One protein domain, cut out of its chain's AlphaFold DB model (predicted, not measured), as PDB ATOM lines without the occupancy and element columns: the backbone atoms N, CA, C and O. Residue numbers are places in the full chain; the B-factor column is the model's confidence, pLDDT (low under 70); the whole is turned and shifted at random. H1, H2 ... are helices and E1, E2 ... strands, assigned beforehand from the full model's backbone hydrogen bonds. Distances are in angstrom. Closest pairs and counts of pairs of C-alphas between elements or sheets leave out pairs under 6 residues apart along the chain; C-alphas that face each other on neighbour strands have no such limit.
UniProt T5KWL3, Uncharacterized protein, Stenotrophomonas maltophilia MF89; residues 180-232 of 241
ATOM      1  N   TYR A 180     -95.096 198.687 104.569       93.56
ATOM      2  CA  TYR A 180     -94.236 198.016 103.592       93.56
ATOM      3  C   TYR A 180     -93.601 196.735 104.131       93.56
ATOM      4  O   TYR A 180     -93.682 195.689 103.491       93.56
ATOM      5  N   ALA A 181     -93.002 196.795 105.325       93.56
ATOM      6  CA  ALA A 181     -92.383 195.621 105.943       93.56
ATOM      7  C   ALA A 181     -93.416 194.512 106.200       93.56
ATOM      8  O   ALA A 181     -93.170 193.348 105.906       93.56
ATOM      9  N   ARG A 182     -94.616 194.887 106.656       93.56
ATOM     10  CA  ARG A 182     -95.716 193.948 106.910       93.56
ATOM     11  C   ARG A 182     -96.270 193.354 105.615       93.56
ATOM     12  O   ARG A 182     -96.542 192.161 105.559       93.56
ATOM     13  N   ALA A 183     -96.403 194.162 104.567       94.81
ATOM     14  CA  ALA A 183     -96.812 193.724 103.239       94.81
ATOM     15  C   ALA A 183     -95.807 192.722 102.661       94.81
ATOM     16  O   ALA A 183     -96.201 191.692 102.120       94.81
ATOM     17  N   LEU A 184     -94.510 192.992 102.838       94.56
ATOM     18  CA  LEU A 184     -93.442 192.090 102.432       94.56
ATOM     19  C   LEU A 184     -93.499 190.761 103.198       94.56
ATOM     20  O   LEU A 184     -93.417 189.708 102.570       94.56
ATOM     21  N   ASP A 185     -93.696 190.796 104.517       95.38
ATOM     22  CA  ASP A 185     -93.795 189.588 105.347       95.38
ATOM     23  C   ASP A 185     -95.030 188.737 105.003       95.38
ATOM     24  O   ASP A 185     -94.962 187.507 105.001       95.38
ATOM     25  N   LEU A 186     -96.164 189.379 104.699       95.00
ATOM     26  CA  LEU A 186     -97.436 188.701 104.426       95.00
ATOM     27  C   LEU A 186     -97.566 188.210 102.979       95.00
ATOM     28  O   LEU A 186     -98.100 187.127 102.743       95.00
ATOM     29  N   LEU A 187     -97.119 189.009 102.007       96.12
ATOM     30  CA  LEU A 187     -97.382 188.789 100.580       96.12
ATOM     31  C   LEU A 187     -96.109 188.508  99.768       96.12
ATOM     32  O   LEU A 187     -96.204 188.013  98.640       96.12
ATOM     33  N   GLY A 188     -94.923 188.807 100.303       95.50
ATOM     34  CA  GLY A 188     -93.633 188.702  99.611       95.50
ATOM     35  C   GLY A 188     -93.371 189.843  98.622       95.50
ATOM     36  O   GLY A 188     -94.217 190.700  98.405       95.50
ATOM     37  N   HIS A 189     -92.221 189.828  97.943       94.31
ATOM     38  CA  HIS A 189     -91.793 190.898  97.022       94.31
ATOM     39  C   HIS A 189     -92.744 191.137  95.840       94.31
ATOM     40  O   HIS A 189     -93.275 190.179  95.277       94.31
ATOM     41  N   LEU A 190     -92.909 192.398  95.431       94.94
ATOM     42  CA  LEU A 190     -93.680 192.790  94.245       94.94
ATOM     43  C   LEU A 190     -92.962 192.414  92.946       94.94
ATOM     44  O   LEU A 190     -91.783 192.744  92.767       94.94
ATOM     45  N   ALA A 191     -93.700 191.828  92.001       92.75
ATOM     46  CA  ALA A 191     -93.259 191.701  90.617       92.75
ATOM     47  C   ALA A 191     -93.095 193.092  89.950       92.75
ATOM     48  O   ALA A 191     -93.513 194.110  90.514       92.75
ATOM     49  N   PRO A 192     -92.467 193.187  88.758       88.44
ATOM     50  CA  PRO A 192     -92.174 194.466  88.102       88.44
ATOM     51  C   PRO A 192     -93.374 195.411  87.947       88.44
ATOM     52  O   PRO A 192     -93.227 196.619  88.133       88.44
ATOM     53  N   ASN A 193     -94.548 194.857  87.642       93.06
ATOM     54  CA  ASN A 193     -95.795 195.568  87.370       93.06
ATOM     55  C   ASN A 193     -96.801 195.521  88.528       93.06
ATOM     56  O   ASN A 193     -97.942 195.909  88.320       93.06
ATOM     57  N   GLU A 194     -96.421 195.054  89.716       96.50
ATOM     58  CA  GLU A 194     -97.341 194.946  90.852       96.50
ATOM     59  C   GLU A 194     -97.219 196.122  91.828       96.50
ATOM     60  O   GLU A 194     -96.159 196.736  91.966       96.50
ATOM     61  N   ILE A 195     -98.311 196.377  92.547       96.75
ATOM     62  CA  ILE A 195     -98.350 197.164  93.787       96.75
ATOM     63  C   ILE A 195     -99.075 196.373  94.875       96.75
ATOM     64  O   ILE A 195     -99.846 195.452  94.594       96.75
ATOM     65  N   TYR A 196     -98.840 196.760  96.121       95.06
ATOM     66  CA  TYR A 196     -99.724 196.456  97.228       95.06
ATOM     67  C   TYR A 196    -100.937 197.387  97.166       95.06
ATOM     68  O   TYR A 196    -100.808 198.609  97.155       95.06
ATOM     69  N   SER A 197    -102.118 196.792  97.139       93.00
ATOM     70  CA  SER A 197    -103.400 197.475  97.304       93.00
ATOM     71  C   SER A 197    -104.143 196.835  98.479       93.00
ATOM     72  O   SER A 197    -103.566 196.037  99.225       93.00
ATOM     73  N   PHE A 198    -105.418 197.157  98.656       86.50
ATOM     74  CA  PHE A 198    -106.281 196.524  99.639       86.50
ATOM     75  C   PHE A 198    -107.614 196.097  99.020       86.50
ATOM     76  O   PHE A 198    -108.167 196.759  98.145       86.50
ATOM     77  N   SER A 199    -108.141 194.961  99.480       81.31
ATOM     78  CA  SER A 199    -109.426 194.427  99.030       81.31
ATOM     79  C   SER A 199    -110.271 193.987 100.232       81.31
ATOM     80  O   SER A 199    -109.806 193.151 101.009       81.31
ATOM     81  N   PRO A 200    -111.524 194.465 100.372       71.31
ATOM     82  CA  PRO A 200    -112.244 195.347  99.444       71.31
ATOM     83  C   PRO A 200    -111.709 196.789  99.467       71.31
ATOM     84  O   PRO A 200    -111.286 197.265 100.508       71.31
ATOM     85  N   SER A 201    -111.788 197.504  98.339       61.69
ATOM     86  CA  SER A 201    -111.279 198.881  98.163       61.69
ATOM     87  C   SER A 201    -112.013 199.960  98.982       61.69
ATOM     88  O   SER A 201    -111.695 201.143  98.902       61.69
ATOM     89  N   VAL A 202    -113.006 199.559  99.778       55.78
ATOM     90  CA  VAL A 202    -113.733 200.402 100.727       55.78
ATOM     91  C   VAL A 202    -113.803 199.635 102.039       55.78
ATOM     92  O   VAL A 202    -114.692 198.808 102.238       55.78
ATOM     93  N   VAL A 203    -112.857 199.892 102.932       52.50
ATOM     94  CA  VAL A 203    -112.996 199.512 104.337       52.50
ATOM     95  C   VAL A 203    -113.144 200.814 105.104       52.50
ATOM     96  O   VAL A 203    -112.308 201.708 104.992       52.50
ATOM     97  N   GLU A 204    -114.259 200.960 105.819       51.41
ATOM     98  CA  GLU A 204    -114.386 201.985 106.855       51.41
ATOM     99  C   GLU A 204    -113.196 201.818 107.815       51.41
ATOM    100  O   GLU A 204    -113.139 200.826 108.537       51.41
ATOM    101  N   GLY A 205    -112.231 202.744 107.777       57.16
ATOM    102  CA  GLY A 205    -111.010 202.676 108.595       57.16
ATOM    103  C   GLY A 205    -109.703 202.473 107.821       57.16
ATOM    104  O   GLY A 205    -108.845 201.722 108.262       57.16
ATOM    105  N   GLY A 206    -109.567 203.076 106.635       70.31
ATOM    106  CA  GLY A 206    -108.253 203.281 106.019       70.31
ATOM    107  C   GLY A 206    -107.479 202.006 105.670       70.31
ATOM    108  O   GLY A 206    -108.045 200.959 105.344       70.31
ATOM    109  N   TRP A 207    -106.151 202.120 105.661       81.12
ATOM    110  CA  TRP A 207    -105.280 200.998 105.339       81.12
ATOM    111  C   TRP A 207    -105.246 199.981 106.483       81.12
ATOM    112  O   TRP A 207    -105.013 200.328 107.637       81.12
ATOM    113  N   ASN A 208    -105.379 198.695 106.152       82.06
ATOM    114  CA  ASN A 208    -105.257 197.605 107.116       82.06
ATOM    115  C   ASN A 208    -104.402 196.472 106.545       82.06
ATOM    116  O   ASN A 208    -104.695 195.943 105.470       82.06
ATOM    117  N   ALA A 209    -103.380 196.054 107.298       83.31
ATOM    118  CA  ALA A 209    -102.468 194.984 106.897       83.31
ATOM    119  C   ALA A 209    -103.187 193.660 106.558       83.31
ATOM    120  O   ALA A 209    -102.739 192.928 105.679       83.31
ATOM    121  N   ALA A 210    -104.317 193.363 107.211       85.00
ATOM    122  CA  ALA A 210    -105.091 192.141 106.991       85.00
ATOM    123  C   ALA A 210    -105.811 192.094 105.632       85.00
ATOM    124  O   ALA A 210    -106.221 191.018 105.198       85.00
ATOM    125  N   HIS A 211    -105.979 193.240 104.968       88.12
ATOM    126  CA  HIS A 211    -106.670 193.349 103.680       88.12
ATOM    127  C   HIS A 211    -105.719 193.606 102.513       88.12
ATOM    128  O   HIS A 211    -106.184 193.806 101.390       88.12
ATOM    129  N   LEU A 212    -104.407 193.607 102.763       92.12
ATOM    130  CA  LEU A 212    -103.419 193.829 101.721       92.12
ATOM    131  C   LEU A 212    -103.471 192.718 100.673       92.12
ATOM    132  O   LEU A 212    -103.533 191.528 100.986       92.12
ATOM    133  N   VAL A 213    -103.378 193.127  99.416       93.94
ATOM    134  CA  VAL A 213    -103.295 192.238  98.257       93.94
ATOM    135  C   VAL A 213    -102.228 192.742  97.298       93.94
ATOM    136  O   VAL A 213    -101.910 193.930  97.276       93.94
ATOM    137  N   LYS A 214    -101.692 191.843  96.475       96.81
ATOM    138  CA  LYS A 214    -100.920 192.223  95.290       96.81
ATOM    139  C   LYS A 214    -101.850 192.322  94.098       96.81
ATOM    140  O   LYS A 214    -102.705 191.458  93.914       96.81
ATOM    141  N   THR A 215    -101.669 193.356  93.296       96.44
ATOM    142  CA  THR A 215    -102.471 193.588  92.096       96.44
ATOM    143  C   THR A 215    -101.613 194.200  90.999       96.44
ATOM    144  O   THR A 215    -100.544 194.750  91.275       96.44
ATOM    145  N   ASP A 216    -102.082 194.104  89.754       97.25
ATOM    146  CA  ASP A 216    -101.458 194.817  88.646       97.25
ATOM    147  C   ASP A 216    -101.581 196.326  88.874       97.25
ATOM    148  O   ASP A 216    -102.666 196.868  89.079       97.25
ATOM    149  N   ARG A 217    -100.439 197.004  88.829       96.69
ATOM    150  CA  ARG A 217    -100.303 198.420  89.145       96.69
ATOM    151  C   ARG A 217    -101.143 199.303  88.244       96.69
ATOM    152  O   ARG A 217    -101.767 200.228  88.744       96.69
ATOM    153  N   LEU A 218    -101.101 199.091  86.930       96.75
ATOM    154  CA  LEU A 218    -101.780 200.003  86.013       96.75
ATOM    155  C   LEU A 218    -103.292 199.782  86.070       96.75
ATOM    156  O   LEU A 218    -104.031 200.749  86.230       96.75
ATOM    157  N   ALA A 219    -103.732 198.521  86.040       96.56
ATOM    158  CA  ALA A 219    -105.148 198.178  86.119       96.56
ATOM    159  C   ALA A 219    -105.796 198.668  87.427       96.56
ATOM    160  O   ALA A 219    -106.910 199.193  87.411       96.56
ATOM    161  N   GLU A 220    -105.094 198.539  88.555       95.81
ATOM    162  CA  GLU A 220    -105.578 199.034  89.845       95.81
ATOM    163  C   GLU A 220    -105.714 200.559  89.852       95.81
ATOM    164  O   GLU A 220    -106.753 201.092  90.242       95.81
ATOM    165  N   LEU A 221    -104.693 201.281  89.382       96.25
ATOM    166  CA  LEU A 221    -104.722 202.742  89.349       96.25
ATOM    167  C   LEU A 221    -105.811 203.278  88.410       96.25
ATOM    168  O   LEU A 221    -106.452 204.278  88.730       96.25
ATOM    169  N   GLU A 222    -106.079 202.600  87.291       95.88
ATOM    170  CA  GLU A 222    -107.215 202.902  86.411       95.88
ATOM    171  C   GLU A 222    -108.565 202.694  87.121       95.88
ATOM    172  O   GLU A 222    -109.458 203.545  87.028       95.88
ATOM    173  N   ALA A 223    -108.721 201.594  87.864       94.38
ATOM    174  CA  ALA A 223    -109.940 201.298  88.615       94.38
ATOM    175  C   ALA A 223    -110.188 202.309  89.751       94.38
ATOM    176  O   ALA A 223    -111.321 202.777  89.944       94.38
ATOM    177  N   LEU A 224    -109.134 202.690  90.473       92.75
ATOM    178  CA  LEU A 224    -109.177 203.706  91.523       92.75
ATOM    179  C   LEU A 224    -109.507 205.088  90.949       92.75
ATOM    180  O   LEU A 224    -110.429 205.746  91.436       92.75
ATOM    181  N   ALA A 225    -108.862 205.487  89.849       93.31
ATOM    182  CA  ALA A 225    -109.161 206.744  89.164       93.31
ATOM    183  C   ALA A 225    -110.633 206.825  88.728       93.31
ATOM    184  O   ALA A 225    -111.304 207.837  88.952       93.31
ATOM    185  N   ALA A 226    -111.182 205.737  88.175       91.44
ATOM    186  CA  ALA A 226    -112.593 205.662  87.805       91.44
ATOM    187  C   ALA A 226    -113.539 205.759  89.018       91.44
ATOM    188  O   ALA A 226    -114.649 206.287  88.898       91.44
ATOM    189  N   THR A 227    -113.123 205.256  90.180       89.50
ATOM    190  CA  THR A 227    -113.893 205.335  91.431       89.50
ATOM    191  C   THR A 227    -113.888 206.757  91.990       89.50
ATOM    192  O   THR A 227    -114.954 207.313  92.264       89.50
ATOM    193  N   VAL A 228    -112.716 207.390  92.063       86.25
ATOM    194  CA  VAL A 228    -112.551 208.781  92.511       86.25
ATOM    195  C   VAL A 228    -113.314 209.751  91.608       86.25
ATOM    196  O   VAL A 228    -114.006 210.644  92.100       86.25
ATOM    197  N   ALA A 229    -113.266 209.553  90.287       84.69
ATOM    198  CA  ALA A 229    -114.005 210.379  89.335       84.69
ATOM    199  C   ALA A 229    -115.528 210.327  89.563       84.69
ATOM    200  O   ALA A 229    -116.200 211.351  89.455       84.69
ATOM    201  N   LYS A 230    -116.079 209.157  89.926       82.31
ATOM    202  CA  LYS A 230    -117.508 208.996  90.254       82.31
ATOM    203  C   LYS A 230    -117.890 209.620  91.596       82.31
ATOM    204  O   LYS A 230    -119.028 210.052  91.751       82.31
ATOM    205  N   ALA A 231    -116.973 209.631  92.562       78.94
ATOM    206  CA  ALA A 231    -117.217 210.166  93.900       78.94
ATOM    207  C   ALA A 231    -117.164 211.705  93.957       78.94
ATOM    208  O   ALA A 231    -117.699 212.307  94.889       78.94
ATOM    209  N   ARG A 232    -116.537 212.363  92.971       73.56
ATOM    210  CA  ARG A 232    -116.420 213.824  92.940       73.56
ATOM    211  C   ARG A 232    -117.787 214.467  92.665       73.56
ATOM    212  O   ARG A 232    -118.420 214.132  91.664       73.56
TER     213      ARG A 232
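This is residues 180 to 232 of the 241 residues of an uncharacterized protein of Stenotrophomonas maltophilia MF89 (UniProt T5KWL3). A two-strand hairpin, E1 and E2, stands in the middle, with short helix H1 at one side and longer H2 leading away from the end of E2 at the other; a long loop, residues 199 to 211, joins the strands. The printed part has 53 residues, with two named helices and two antiparallel strands in the order H1, E1, E2, H2, a mixed class. It is flat, 35 by 27 by 13 A, and only just compact, close to loose, with a radius of gyration of the C-alphas of 11.9 A.

Find C-alpha 180 at (-94.236, 198.016, 103.592); there H1, residues 180 to 187, begins and runs 10.2 A. Next come E1, residues 194 to 198, 12.6 A, and E2, residues 212 to 216, 13.3 A. H2, residues 217 to 231, runs 21.1 A to C-alpha 231 at (-117.217, 210.166, 93.900).

In the hairpin, N 197 and O 213 are 2.9 A apart, within hydrogen-bond range; the strand directions differ by 139 degrees. The closest C-alphas of H1 and E2, Ala 183 and Leu 212, are 6.8 A apart; those of E1 and H2, Glu 194 and Arg 217, 4.9 A. H1 and H2 are apart. In both helices every O i to N i+4 pair is within range.

The C-alphas farthest apart, Asp 185 and Arg 232, are 35.4 A apart. The printed part has no cut; the link from E1 to E2 is long, and in it residues 201 to 205 have pLDDT under 70.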